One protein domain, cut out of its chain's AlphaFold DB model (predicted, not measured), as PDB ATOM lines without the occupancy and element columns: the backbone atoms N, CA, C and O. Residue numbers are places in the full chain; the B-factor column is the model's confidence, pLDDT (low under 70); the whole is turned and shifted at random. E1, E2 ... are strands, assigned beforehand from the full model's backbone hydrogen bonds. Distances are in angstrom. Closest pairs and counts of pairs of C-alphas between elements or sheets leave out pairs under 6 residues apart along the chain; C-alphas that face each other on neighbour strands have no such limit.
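Overview. This is residues 3 to 90 and 100 to 111 of the 382 residues of an uncharacterized protein of bacterium (UniProt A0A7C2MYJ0). Two strongly twisted sheets stand partly face to face, a four-stranded one and a three-stranded one, drawn nearest each other where E4 comes close to the end of bent E5. The loop holding Glu 9 and the run to Gly 90 lie at opposite ends of the long axis. The printed part has 100 residues, all strand in class, with E1 to E7 in chain order and no named helix. The orders E1 - E6 - E3 - E4 and E5 - E2 - E7 are antiparallel throughout. It is only just loose, close to compact, with a radius of gyration of the C-alphas of 15.4 A and spans of 53 by 25 by 21 A.

Along the chain. Find C-alpha 3 at (21.043, -27.752, 12.018), where E1, residues 3 to 6, starts its 9.9 A. E6, residues 73 to 82, runs 28.9 A; E3, 35 to 40, 16.1 A; E4, 43 to 49, 18.0 A. E5, 56 to 66, covers 27.1 A and bends by 64 degrees at residue 59. E2, 17 to 26, covers 26.7 A. E7, 102 to 104, covers 6.9 A to C-alpha 104 at (13.883, -35.014, 0.970).

Arrangement. Look first at E6, staggered: residues 73 to 76 pair with E1 (N 4 and O 75, 3.0 A), residues 77 to 82 with E3 (N 37 and O 80, 2.9 A). E3 and E4 form a hairpin, N 38 and O 46 at 2.8 A. In the other sheet, inner E2 has N 20 and O 63 of E5 at 3.0 A, and N 25 and O 103 of E7 at 2.9 A. Between sheets, the closest C-alphas of E4 and E5 are Ile 45 and Ile 65, 7.1 A. E2 and E6 are apart.

Size, cuts and confidence. The C-alphas of Glu 9 and Gly 90 are farthest apart, 54.7 A. Residues 91 to 99 are not printed; C-alphas 90 and 100 are 18.3 A apart. Of the links printed whole, none is long. Residues 8 to 9 and 88 to 90 have pLDDT under 70.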
ATOM      1  N   GLU A   3      20.576 -28.612  10.930       88.12
ATOM      2  CA  GLU A   3      21.043 -27.752  12.018       88.12
ATOM      3  C   GLU A   3      21.000 -26.284  11.613       88.12
ATOM      4  O   GLU A   3      21.401 -25.926  10.505       88.12
ATOM      5  N   PHE A   4      20.551 -25.423  12.521       85.25
ATOM      6  CA  PHE A   4      20.539 -23.980  12.301       85.25
ATOM      7  C   PHE A   4      20.702 -23.221  13.616       85.25
ATOM      8  O   PHE A   4      20.329 -23.710  14.682       85.25
ATOM      9  N   ASN A   5      21.252 -22.011  13.535       78.44
ATOM     10  CA  ASN A   5      21.323 -21.102  14.671       78.44
ATOM     11  C   ASN A   5      20.125 -20.150  14.636       78.44
ATOM     12  O   ASN A   5      19.850 -19.540  13.603       78.44
ATOM     13  N   ALA A   6      19.422 -20.029  15.758       79.69
ATOM     14  CA  ALA A   6      18.312 -19.106  15.930       79.69
ATOM     15  C   ALA A   6      18.345 -18.477  17.325       79.69
ATOM     16  O   ALA A   6      18.797 -19.086  18.291       79.69
ATOM     17  N   PHE A   7      17.838 -17.253  17.426       74.12
ATOM     18  CA  PHE A   7      17.719 -16.512  18.679       74.12
ATOM     19  C   PHE A   7      16.309 -15.953  18.767       74.12
ATOM     20  O   PHE A   7      15.753 -15.560  17.741       74.12
ATOM     21  N   SER A   8      15.736 -15.891  19.967       68.00
ATOM     22  CA  SER A   8      14.399 -15.318  20.183       68.00
ATOM     23  C   SER A   8      14.257 -13.916  19.584       68.00
ATOM     24  O   SER A   8      13.210 -13.559  19.059       68.00
ATOM     25  N   GLU A   9      15.338 -13.148  19.603       69.06
ATOM     26  CA  GLU A   9      15.420 -11.760  19.179       69.06
ATOM     27  C   GLU A   9      15.615 -11.583  17.665       69.06
ATOM     28  O   GLU A   9      15.565 -10.461  17.156       69.06
ATOM     29  N   MET A  10      15.833 -12.676  16.919       73.56
ATOM     30  CA  MET A  10      15.761 -12.653  15.452       73.56
ATOM     31  C   MET A  10      14.328 -12.492  14.952       73.56
ATOM     32  O   MET A  10      14.124 -12.033  13.830       73.56
ATOM     33  N   PHE A  11      13.352 -12.890  15.764       78.00
ATOM     34  CA  PHE A  11      11.948 -12.928  15.389       78.00
ATOM     35  C   PHE A  11      11.209 -11.702  15.925       78.00
ATOM     36  O   PHE A  11      11.573 -11.125  16.953       78.00
ATOM     37  N   ASP A  12      10.149 -11.286  15.229       73.88
ATOM     38  CA  ASP A  12       9.239 -10.281  15.785       73.88
ATOM     39  C   ASP A  12       8.591 -10.877  17.051       73.88
ATOM     40  O   ASP A  12       8.090 -11.998  16.986       73.88
ATOM     41  N   PRO A  13       8.525 -10.162  18.193       70.56
ATOM     42  CA  PRO A  13       7.816 -10.640  19.385       70.56
ATOM     43  C   PRO A  13       6.353 -11.061  19.146       70.56
ATOM     44  O   PRO A  13       5.753 -11.740  19.979       70.56
ATOM     45  N   ARG A  14       5.743 -10.625  18.036       75.31
ATOM     46  CA  ARG A  14       4.393 -11.020  17.607       75.31
ATOM     47  C   ARG A  14       4.368 -12.331  16.821       75.31
ATOM     48  O   ARG A  14       3.309 -12.955  16.730       75.31
ATOM     49  N   GLU A  15       5.490 -12.725  16.232       81.50
ATOM     50  CA  GLU A  15       5.634 -13.947  15.453       81.50
ATOM     51  C   GLU A  15       5.695 -15.156  16.391       81.50
ATOM     52  O   GLU A  15       6.408 -15.169  17.392       81.50
ATOM     53  N   ARG A  16       4.894 -16.182  16.094       87.44
ATOM     54  CA  ARG A  16       4.800 -17.390  16.934       87.44
ATOM     55  C   ARG A  16       5.474 -18.603  16.310       87.44
ATOM     56  O   ARG A  16       5.826 -19.542  17.024       87.44
ATOM     57  N   THR A  17       5.617 -18.600  14.989       89.62
ATOM     58  CA  THR A  17       6.077 -19.747  14.212       89.62
ATOM     59  C   THR A  17       7.048 -19.313  13.132       89.62
ATOM     60  O   THR A  17       6.760 -18.377  12.398       89.62
ATOM     61  N   LEU A  18       8.142 -20.054  13.001       89.88
ATOM     62  CA  LEU A  18       9.082 -19.991  11.893       89.88
ATOM     63  C   LEU A  18       8.633 -20.968  10.799       89.88
ATOM     64  O   LEU A  18       8.304 -22.118  11.088       89.88
ATOM     65  N   HIS A  19       8.641 -20.528   9.543       90.56
ATOM     66  CA  HIS A  19       8.250 -21.362   8.411       90.56
ATOM     67  C   HIS A  19       9.451 -22.085   7.788       90.56
ATOM     68  O   HIS A  19      10.459 -21.472   7.423       90.56
ATOM     69  N   ALA A  20       9.313 -23.398   7.612       92.06
ATOM     70  CA  ALA A  20      10.191 -24.202   6.770       92.06
ATOM     71  C   ALA A  20       9.402 -24.814   5.608       92.06
ATOM     72  O   ALA A  20       8.210 -25.093   5.721       92.06
ATOM     73  N   GLN A  21      10.076 -25.003   4.480       93.38
ATOM     74  CA  GLN A  21       9.530 -25.545   3.245       93.38
ATOM     75  C   GLN A  21      10.274 -26.825   2.898       93.38
ATOM     76  O   GLN A  21      11.489 -26.789   2.696       93.38
ATOM     77  N   LEU A  22       9.545 -27.934   2.808       93.12
ATOM     78  CA  LEU A  22      10.085 -29.201   2.330       93.12
ATOM     79  C   LEU A  22       9.603 -29.526   0.925       93.12
ATOM     80  O   LEU A  22       8.411 -29.438   0.621       93.12
ATOM     81  N   ASN A  23      10.546 -29.996   0.122       94.56
ATOM     82  CA  ASN A  23      10.291 -30.713  -1.112       94.56
ATOM     83  C   ASN A  23      10.618 -32.185  -0.853       94.56
ATOM     84  O   ASN A  23      11.736 -32.517  -0.460       94.56
ATOM     85  N   LEU A  24       9.629 -33.058  -1.012       94.00
ATOM     86  CA  LEU A  24       9.748 -34.477  -0.689       94.00
ATOM     87  C   LEU A  24       9.181 -35.343  -1.809       94.00
ATOM     88  O   LEU A  24       8.245 -34.948  -2.503       94.00
ATOM     89  N   ALA A  25       9.751 -36.531  -1.960       94.62
ATOM     90  CA  ALA A  25       9.296 -37.553  -2.888       94.62
ATOM     91  C   ALA A  25       9.267 -38.902  -2.171       94.62
ATOM     92  O   ALA A  25      10.231 -39.251  -1.486       94.62
ATOM     93  N   TYR A  26       8.187 -39.659  -2.330       94.44
ATOM     94  CA  TYR A  26       8.065 -41.004  -1.776       94.44
ATOM     95  C   TYR A  26       7.479 -41.980  -2.798       94.44
ATOM     96  O   TYR A  26       6.723 -41.583  -3.685       94.44
ATOM     97  N   GLY A  27       7.900 -43.244  -2.707       92.69
ATOM     98  CA  GLY A  27       7.456 -44.320  -3.597       92.69
ATOM     99  C   GLY A  27       6.036 -44.813  -3.301       92.69
ATOM    100  O   GLY A  27       5.344 -44.273  -2.445       92.69
ATOM    101  N   ALA A  28       5.598 -45.844  -4.017       91.12
ATOM    102  CA  ALA A  28       4.275 -46.447  -3.850       91.12
ATOM    103  C   ALA A  28       4.229 -47.478  -2.704       91.12
ATOM    104  O   ALA A  28       5.257 -48.003  -2.272       91.12
ATOM    105  N   GLY A  29       3.017 -47.830  -2.269       88.25
ATOM    106  CA  GLY A  29       2.772 -48.940  -1.340       88.25
ATOM    107  C   GLY A  29       2.790 -48.573   0.146       88.25
ATOM    108  O   GLY A  29       2.811 -49.473   0.988       88.25
ATOM    109  N   PHE A  30       2.755 -47.282   0.486       89.31
ATOM    110  CA  PHE A  30       2.654 -46.816   1.870       89.31
ATOM    111  C   PHE A  30       1.237 -47.045   2.432       89.31
ATOM    112  O   PHE A  30       0.220 -46.786   1.784       89.31
ATOM    113  N   ASP A  31       1.161 -47.562   3.657       89.38
ATOM    114  CA  ASP A  31      -0.061 -47.618   4.457       89.38
ATOM    115  C   ASP A  31      -0.372 -46.243   5.052       89.38
ATOM    116  O   ASP A  31       0.530 -45.457   5.340       89.38
ATOM    117  N   LYS A  32      -1.650 -46.000   5.356       88.38
ATOM    118  CA  LYS A  32      -2.144 -44.775   6.007       88.38
ATOM    119  C   LYS A  32      -1.481 -44.441   7.352       88.38
ATOM    120  O   LYS A  32      -1.636 -43.329   7.845       88.38
ATOM    121  N   LYS A  33      -0.800 -45.400   7.992       89.69
ATOM    122  CA  LYS A  33      -0.011 -45.181   9.218       89.69
ATOM    123  C   LYS A  33       1.381 -44.609   8.945       89.69
ATOM    124  O   LYS A  33       2.094 -44.301   9.900       89.69
ATOM    125  N   SER A  34       1.784 -44.499   7.683       93.19
ATOM    126  CA  SER A  34       3.085 -43.965   7.312       93.19
ATOM    127  C   SER A  34       3.126 -42.453   7.445       93.19
ATOM    128  O   SER A  34       2.239 -41.738   6.976       93.19
ATOM    129  N   ALA A  35       4.182 -41.957   8.077       94.94
ATOM    130  CA  ALA A  35       4.370 -40.532   8.285       94.94
ATOM    131  C   ALA A  35       5.842 -40.174   8.472       94.94
ATOM    132  O   ALA A  35       6.655 -40.983   8.919       94.94
ATOM    133  N   ILE A  36       6.174 -38.919   8.194       95.19
ATOM    134  CA  ILE A  36       7.424 -38.292   8.607       95.19
ATOM    135  C   ILE A  36       7.140 -37.516   9.882       95.19
ATOM    136  O   ILE A  36       6.434 -36.507   9.849       95.19
ATOM    137  N   ASN A  37       7.706 -37.965  10.998       95.88
ATOM    138  CA  ASN A  37       7.663 -37.213  12.241       95.88
ATOM    139  C   ASN A  37       8.756 -36.152  12.220       95.88
ATOM    140  O   ASN A  37       9.919 -36.443  11.940       95.88
ATOM    141  N   ILE A  38       8.384 -34.920  12.529       95.44
ATOM    142  CA  ILE A  38       9.287 -33.780  12.560       95.44
ATOM    143  C   ILE A  38       9.510 -33.422  14.018       95.44
ATOM    144  O   ILE A  38       8.555 -33.175  14.759       95.44
ATOM    145  N   LEU A  39      10.775 -33.414  14.424       95.94
ATOM    146  CA  LEU A  39      11.171 -33.120  15.791       95.94
ATOM    147  C   LEU A  39      12.069 -31.890  15.822       95.94
ATOM    148  O   LEU A  39      13.019 -31.798  15.048       95.94
ATOM    149  N   LEU A  40      11.802 -30.972  16.743       95.06
ATOM    150  CA  LEU A  40      12.674 -29.853  17.067       95.06
ATOM    151  C   LEU A  40      13.377 -30.154  18.388       95.06
ATOM    152  O   LEU A  40      12.718 -30.344  19.407       95.06
ATOM    153  N   ASN A  41      14.709 -30.204  18.377       93.44
ATOM    154  CA  ASN A  41      15.519 -30.471  19.571       93.44
ATOM    155  C   ASN A  41      15.078 -31.749  20.322       93.44
ATOM    156  O   ASN A  41      15.079 -31.791  21.548       93.44
ATOM    157  N   GLY A  42      14.651 -32.781  19.583       93.38
ATOM    158  CA  GLY A  42      14.151 -34.049  20.136       93.38
ATOM    159  C   GLY A  42      12.668 -34.056  20.533       93.38
ATOM    160  O   GLY A  42      12.138 -35.118  20.853       93.38
ATOM    161  N   HIS A  43      11.970 -32.922  20.461       94.69
ATOM    162  CA  HIS A  43      10.538 -32.824  20.747       94.69
ATOM    163  C   HIS A  43       9.709 -32.872  19.466       94.69
ATOM    164  O   HIS A  43       9.968 -32.130  18.523       94.69
ATOM    165  N   PHE A  44       8.690 -33.727  19.428       94.75
ATOM    166  CA  PHE A  44       7.759 -33.806  18.302       94.75
ATOM    167  C   PHE A  44       6.987 -32.490  18.120       94.75
ATOM    168  O   PHE A  44       6.380 -31.999  19.073       94.75
ATOM    169  N   ILE A  45       6.977 -31.947  16.896       94.06
ATOM    170  CA  ILE A  45       6.238 -30.718  16.559       94.06
ATOM    171  C   ILE A  45       5.107 -30.953  15.554       94.06
ATOM    172  O   ILE A  45       4.035 -30.366  15.687       94.06
ATOM    173  N   GLN A  46       5.330 -31.796  14.545       93.50
ATOM    174  CA  GLN A  46       4.404 -31.997  13.432       93.50
ATOM    175  C   GLN A  46       4.681 -33.350  12.763       93.50
ATOM    176  O   GLN A  46       5.816 -33.824  12.770       93.50
ATOM    177  N   ALA A  47       3.660 -33.951  12.151       93.44
ATOM    178  CA  ALA A  47       3.802 -35.101  11.264       93.44
ATOM    179  C   ALA A  47       3.287 -34.763   9.858       93.44
ATOM    180  O   ALA A  47       2.304 -34.032   9.715       93.44
ATOM    181  N   ILE A  48       3.946 -35.299   8.830       93.19
ATOM    182  CA  ILE A  48       3.478 -35.274   7.437       93.19
ATOM    183  C   ILE A  48       3.092 -36.705   7.067       93.19
ATOM    184  O   ILE A  48       3.949 -37.586   7.107       93.19
ATOM    185  N   HIS A  49       1.822 -36.944   6.740       93.44
ATOM    186  CA  HIS A  49       1.370 -38.264   6.294       93.44
ATOM    187  C   HIS A  49       1.908 -38.591   4.897       93.44
ATOM    188  O   HIS A  49       2.067 -37.701   4.063       93.44
ATOM    189  N   LEU A  50       2.194 -39.874   4.676       91.81
ATOM    190  CA  LEU A  50       2.587 -40.446   3.389       91.81
ATOM    191  C   LEU A  50       1.454 -41.373   2.936       91.81
ATOM    192  O   LEU A  50       1.535 -42.587   3.100       91.81
ATOM    193  N   ASP A  51       0.341 -40.779   2.512       82.44
ATOM    194  CA  ASP A  51      -0.947 -41.450   2.329       82.44
ATOM    195  C   ASP A  51      -1.300 -41.768   0.871       82.44
ATOM    196  O   ASP A  51      -2.287 -42.469   0.641       82.44
ATOM    197  N   ASP A  52      -0.503 -41.312  -0.100       88.50
ATOM    198  CA  ASP A  52      -0.712 -41.654  -1.508       88.50
ATOM    199  C   ASP A  52      -0.226 -43.090  -1.801       88.50
ATOM    200  O   ASP A  52       0.981 -43.362  -1.727       88.50
ATOM    201  N   PRO A  53      -1.131 -44.034  -2.127       84.19
ATOM    202  CA  PRO A  53      -0.764 -45.421  -2.399       84.19
ATOM    203  C   PRO A  53       0.103 -45.576  -3.653       84.19
ATOM    204  O   PRO A  53       0.890 -46.524  -3.711       84.19
ATOM    205  N   ASP A  54       0.000 -44.658  -4.617       89.50
ATOM    206  CA  ASP A  54       0.760 -44.684  -5.871       89.50
ATOM    207  C   ASP A  54       2.116 -43.960  -5.743       89.50
ATOM    208  O   ASP A  54       2.936 -43.975  -6.666       89.50
ATOM    209  N   GLY A  55       2.385 -43.384  -4.566       90.56
ATOM    210  CA  GLY A  55       3.530 -42.523  -4.301       90.56
ATOM    211  C   GLY A  55       3.307 -41.105  -4.813       90.56
ATOM    212  O   GLY A  55       2.534 -40.859  -5.736       90.56
ATOM    213  N   ALA A  56       4.007 -40.138  -4.221       92.88
ATOM    214  CA  ALA A  56       3.837 -38.742  -4.600       92.88
ATOM    215  C   ALA A  56       5.133 -37.936  -4.529       92.88
ATOM    216  O   ALA A  56       6.087 -38.255  -3.815       92.88
ATOM    217  N   GLN A  57       5.126 -36.829  -5.268       93.31
ATOM    218  CA  GLN A  57       6.091 -35.748  -5.126       93.31
ATOM    219  C   GLN A  57       5.352 -34.509  -4.637       93.31
ATOM    220  O   GLN A  57       4.447 -34.007  -5.303       93.31
ATOM    221  N   THR A  58       5.731 -34.014  -3.463       90.69
ATOM    222  CA  THR A  58       5.121 -32.832  -2.858       90.69
ATOM    223  C   THR A  58       6.149 -31.718  -2.774       90.69
ATOM    224  O   THR A  58       7.229 -31.880  -2.204       90.69
ATOM    225  N   PHE A  59       5.789 -30.558  -3.318       90.81
ATOM    226  CA  PHE A  59       6.633 -29.370  -3.322       90.81
ATOM    227  C   PHE A  59       6.104 -28.329  -2.336       90.81
ATOM    228  O   PHE A  59       4.896 -28.116  -2.232       90.81
ATOM    229  N   ARG A  60       7.019 -27.622  -1.666       90.12
ATOM    230  CA  ARG A  60       6.746 -26.487  -0.767       90.12
ATOM    231  C   ARG A  60       5.808 -26.824   0.394       90.12
ATOM    232  O   ARG A  60       5.042 -25.962   0.840       90.12
ATOM    233  N   THR A  61       5.902 -28.046   0.913       91.44
ATOM    234  CA  THR A  61       5.179 -28.469   2.117       91.44
ATOM    235  C   THR A  61       5.606 -27.587   3.284       91.44
ATOM    236  O   THR A  61       6.787 -27.548   3.628       91.44
ATOM    237  N   GLN A  62       4.660 -26.851   3.868       91.62
ATOM    238  CA  GLN A  62       4.949 -25.918   4.955       91.62
ATOM    239  C   GLN A  62       5.016 -26.654   6.296       91.62
ATOM    240  O   GLN A  62       4.099 -27.391   6.666       91.62
ATOM    241  N   ILE A  63       6.079 -26.391   7.046       92.25
ATOM    242  CA  ILE A  63       6.231 -26.789   8.443       92.25
ATOM    243  C   ILE A  63       6.225 -25.524   9.283       92.25
ATOM    244  O   ILE A  63       6.978 -24.586   9.010       92.25
ATOM    245  N   ASN A  64       5.408 -25.529  10.331       92.06
ATOM    246  CA  ASN A  64       5.346 -24.433  11.287       92.06
ATOM    247  C   ASN A  64       6.140 -24.815  12.537       92.06
ATOM    248  O   ASN A  64       5.707 -25.649  13.328       92.06
ATOM    249  N   ILE A  65       7.308 -24.203  12.712       92.56
ATOM    250  CA  ILE A  65       8.217 -24.461  13.830       92.56
ATOM    251  C   ILE A  65       7.891 -23.471  14.958       92.56
ATOM    252  O   ILE A  65       8.031 -22.265  14.747       92.56
ATOM    253  N   PRO A  66       7.463 -23.916  16.153       91.50
ATOM    254  CA  PRO A  66       7.144 -23.009  17.255       91.50
ATOM    255  C   PRO A  66       8.393 -22.274  17.761       91.50
ATOM    256  O   PRO A  66       9.315 -22.900  18.279       91.50
ATOM    257  N   ILE A  67       8.403 -20.939  17.677       89.62
ATOM    258  CA  ILE A  67       9.565 -20.122  18.083       89.62
ATOM    259  C   ILE A  67       9.867 -20.290  19.578       89.62
ATOM    260  O   ILE A  67      11.024 -20.336  19.975       89.62
ATOM    261  N   ALA A  68       8.834 -20.467  20.408       87.12
ATOM    262  CA  ALA A  68       8.974 -20.648  21.854       87.12
ATOM    263  C   ALA A  68       9.738 -21.922  22.273       87.12
ATOM    264  O   ALA A  68      10.129 -22.032  23.431       87.12
ATOM    265  N   GLN A  69       9.922 -22.889  21.365       88.69
ATOM    266  CA  GLN A  69      10.687 -24.118  21.617       88.69
ATOM    267  C   GLN A  69      12.126 -24.044  21.080       88.69
ATOM    268  O   GLN A  69      12.889 -25.002  21.229       88.69
ATOM    269  N   LEU A  70      12.503 -22.930  20.445       87.81
ATOM    270  CA  LEU A  70      13.872 -22.714  20.001       87.81
ATOM    271  C   LEU A  70      14.775 -22.455  21.206       87.81
ATOM    272  O   LEU A  70      14.462 -21.670  22.100       87.81
ATOM    273  N   LEU A  71      15.934 -23.099  21.195       83.81
ATOM    274  CA  LEU A  71      17.037 -22.769  22.079       83.81
ATOM    275  C   LEU A  71      17.741 -21.525  21.542       83.81
ATOM    276  O   LEU A  71      17.864 -21.357  20.327       83.81
ATOM    277  N   ALA A  72      18.250 -20.681  22.439       75.31
ATOM    278  CA  ALA A  72      19.164 -19.617  22.049       75.31
ATOM    279  C   ALA A  72      20.449 -20.244  21.482       75.31
ATOM    280  O   ALA A  72      21.220 -20.876  22.210       75.31
ATOM    281  N   GLY A  73      20.648 -20.093  20.173       74.81
ATOM    282  CA  GLY A  73      21.739 -20.694  19.423       74.81
ATOM    283  C   GLY A  73      21.338 -21.899  18.595       74.81
ATOM    284  O   GLY A  73      20.433 -21.819  17.763       74.81
ATOM    285  N   ARG A  74      22.082 -22.997  18.751       79.88
ATOM    286  CA  ARG A  74      21.956 -24.173  17.886       79.88
ATOM    287  C   ARG A  74      20.647 -24.909  18.145       79.88
ATOM    288  O   ARG A  74      20.365 -25.326  19.264       79.88
ATOM    289  N   ASN A  75      19.907 -25.131  17.069       88.06
ATOM    290  CA  ASN A  75      18.688 -25.920  17.022       88.06
ATOM    291  C   ASN A  75      18.837 -27.038  15.984       88.06
ATOM    292  O   ASN A  75      19.506 -26.862  14.962       88.06
ATOM    293  N   VAL A  76      18.213 -28.185  16.249       92.50
ATOM    294  CA  VAL A  76      18.244 -29.358  15.363       92.50
ATOM    295  C   VAL A  76      16.824 -29.740  14.973       92.50
ATOM    296  O   VAL A  76      16.004 -30.072  15.828       92.50
ATOM    297  N   LEU A  77      16.541 -29.718  13.672       94.00
ATOM    298  CA  LEU A  77      15.307 -30.225  13.088       94.00
ATOM    299  C   LEU A  77      15.547 -31.640  12.550       94.00
ATOM    300  O   LEU A  77      16.327 -31.855  11.620       94.00
ATOM    301  N   SER A  78      14.889 -32.624  13.151       95.25
ATOM    302  CA  SER A  78      15.036 -34.038  12.813       95.25
ATOM    303  C   SER A  78      13.820 -34.535  12.045       95.25
ATOM    304  O   SER A  78      12.687 -34.191  12.376       95.25
ATOM    305  N   PHE A  79      14.067 -35.367  11.036       94.56
ATOM    306  CA  PHE A  79      13.036 -36.005  10.224       94.56
ATOM    307  C   PHE A  79      13.100 -37.507  10.493       94.56
ATOM    308  O   PHE A  79      14.063 -38.162  10.101       94.56
ATOM    309  N   ALA A  80      12.107 -38.027  11.207       95.25
ATOM    310  CA  ALA A  80      12.027 -39.417  11.636       95.25
ATOM    311  C   ALA A  80      10.894 -40.130  10.875       95.25
ATOM    312  O   ALA A  80       9.729 -40.052  11.285       95.25
ATOM    313  N   PRO A  81      11.199 -40.790   9.745       94.19
ATOM    314  CA  PRO A  81      10.201 -41.512   8.969       94.19
ATOM    315  C   PRO A  81       9.732 -42.771   9.706       94.19
ATOM    316  O   PRO A  81      10.531 -43.554  10.209       94.19
ATOM    317  N   THR A  82       8.420 -42.978   9.743       93.31
ATOM    318  CA  THR A  82       7.774 -44.240  10.114       93.31
ATOM    319  C   THR A  82       7.126 -44.787   8.855       93.31
ATOM    320  O   THR A  82       6.123 -44.242   8.399       93.31
ATOM    321  N   LEU A  83       7.736 -45.810   8.258       90.94
ATOM    322  CA  LEU A  83       7.304 -46.356   6.973       90.94
ATOM    323  C   LEU A  83       6.657 -47.716   7.198       90.94
ATOM    324  O   LEU A  83       7.293 -48.641   7.700       90.94
ATOM    325  N   VAL A  84       5.380 -47.816   6.850       88.88
ATOM    326  CA  VAL A  84       4.586 -49.036   6.962       88.88
ATOM    327  C   VAL A  84       4.055 -49.349   5.573       88.88
ATOM    328  O   VAL A  84       3.395 -48.511   4.971       88.88
ATOM    329  N   GLY A  85       4.347 -50.536   5.046       87.38
ATOM    330  CA  GLY A  85       3.768 -50.977   3.778       87.38
ATOM    331  C   GLY A  85       2.307 -51.393   3.939       87.38
ATOM    332  O   GLY A  85       1.922 -51.872   5.005       87.38
ATOM    333  N   GLN A  86       1.496 -51.251   2.889       83.44
ATOM    334  CA  GLN A  86       0.133 -51.806   2.867       83.44
ATOM    335  C   GLN A  86       0.149 -53.334   2.991       83.44
ATOM    336  O   GLN A  86      -0.664 -53.925   3.706       83.44
ATOM    337  N   ASP A  87       1.135 -53.966   2.355       76.69
ATOM    338  CA  ASP A  87       1.386 -55.396   2.453       76.69
ATOM    339  C   ASP A  87       2.186 -55.715   3.720       76.69
ATOM    340  O   ASP A  87       3.376 -56.013   3.680       76.69
ATOM    341  N   ILE A  88       1.520 -55.697   4.875       68.56
ATOM    342  CA  ILE A  88       2.107 -56.119   6.164       68.56
ATOM    343  C   ILE A  88       2.368 -57.638   6.266       68.56
ATOM    344  O   ILE A  88       2.778 -58.129   7.316       68.56
ATOM    345  N   GLY A  89       2.161 -58.386   5.177       67.00
ATOM    346  CA  GLY A  89       2.309 -59.837   5.145       67.00
ATOM    347  C   GLY A  89       1.247 -60.571   5.972       67.00
ATOM    348  O   GLY A  89       0.386 -59.989   6.628       67.00
ATOM    349  N   GLY A  90       1.288 -61.897   5.898       69.06
ATOM    350  CA  GLY A  90       0.448 -62.837   6.642       69.06
ATOM    351  C   GLY A  90       1.112 -64.213   6.627       69.06
ATOM    352  O   GLY A  90       2.205 -64.341   6.068       69.06
ATOM    353  N   LEU A 100       9.208 -48.658  -0.530       89.88
ATOM    354  CA  LEU A 100       9.069 -47.824   0.675       89.88
ATOM    355  C   LEU A 100      10.272 -46.891   0.837       89.88
ATOM    356  O   LEU A 100      11.004 -46.922   1.826       89.88
ATOM    357  N   ILE A 101      10.487 -46.062  -0.178       91.69
ATOM    358  CA  ILE A 101      11.584 -45.107  -0.256       91.69
ATOM    359  C   ILE A 101      11.015 -43.712  -0.039       91.69
ATOM    360  O   ILE A 101       9.978 -43.354  -0.596       91.69
ATOM    361  N   LEU A 102      11.729 -42.915   0.748       93.88
ATOM    362  CA  LEU A 102      11.460 -41.504   0.971       93.88
ATOM    363  C   LEU A 102      12.737 -40.713   0.689       93.88
ATOM    364  O   LEU A 102      13.816 -41.075   1.154       93.88
ATOM    365  N   SER A 103      12.593 -39.601  -0.020       94.12
ATOM    366  CA  SER A 103      13.647 -38.625  -0.263       94.12
ATOM    367  C   SER A 103      13.168 -37.225   0.110       94.12
ATOM    368  O   SER A 103      12.023 -36.854  -0.152       94.12
ATOM    369  N   ILE A 104      14.060 -36.445   0.716       94.06
ATOM    370  CA  ILE A 104      13.883 -35.014   0.970       94.06
ATOM    371  C   ILE A 104      14.914 -34.298   0.102       94.06
ATOM    372  O   ILE A 104      16.106 -34.589   0.201       94.06
ATOM    373  N   ALA A 105      14.457 -33.390  -0.755       93.50
ATOM    374  CA  ALA A 105      15.332 -32.675  -1.672       93.50
ATOM    375  C   ALA A 105      16.186 -31.629  -0.938       93.50
ATOM    376  O   ALA A 105      15.763 -31.032   0.061       93.50
ATOM    377  N   ASP A 106      17.386 -31.398  -1.467       89.94
ATOM    378  CA  ASP A 106      18.390 -30.454  -0.966       89.94
ATOM    379  C   ASP A 106      17.970 -28.982  -1.106       89.94
ATOM    380  O   ASP A 106      18.470 -28.114  -0.391       89.94
ATOM    381  N   ASP A 107      17.010 -28.699  -1.984       90.06
ATOM    382  CA  ASP A 107      16.415 -27.382  -2.182       90.06
ATOM    383  C   ASP A 107      15.279 -27.051  -1.196       90.06
ATOM    384  O   ASP A 107      14.660 -25.989  -1.324       90.06
ATOM    385  N   SER A 108      15.034 -27.916  -0.204       91.69
ATOM    386  CA  SER A 108      14.217 -27.624   0.980       91.69
ATOM    387  C   SER A 108      14.860 -26.509   1.817       91.69
ATOM    388  O   SER A 108      16.079 -26.453   1.974       91.69
ATOM    389  N   ARG A 109      14.063 -25.581   2.361       90.19
ATOM    390  CA  ARG A 109      14.580 -24.336   2.969       90.19
ATOM    391  C   ARG A 109      13.901 -24.006   4.279       90.19
ATOM    392  O   ARG A 109      12.693 -24.157   4.416       90.19
ATOM    393  N   ILE A 110      14.665 -23.444   5.207       89.12
ATOM    394  CA  ILE A 110      14.137 -22.752   6.382       89.12
ATOM    395  C   ILE A 110      14.260 -21.245   6.155       89.12
ATOM    396  O   ILE A 110      15.330 -20.749   5.798       89.12
ATOM    397  N   ALA A 111      13.154 -20.516   6.288       82.06
ATOM    398  CA  ALA A 111      13.127 -19.082   6.026       82.06
ATOM    399  C   ALA A 111      13.464 -18.313   7.308       82.06
ATOM    400  O   ALA A 111      12.571 -17.889   8.034       82.06
TER     401      ALA A 111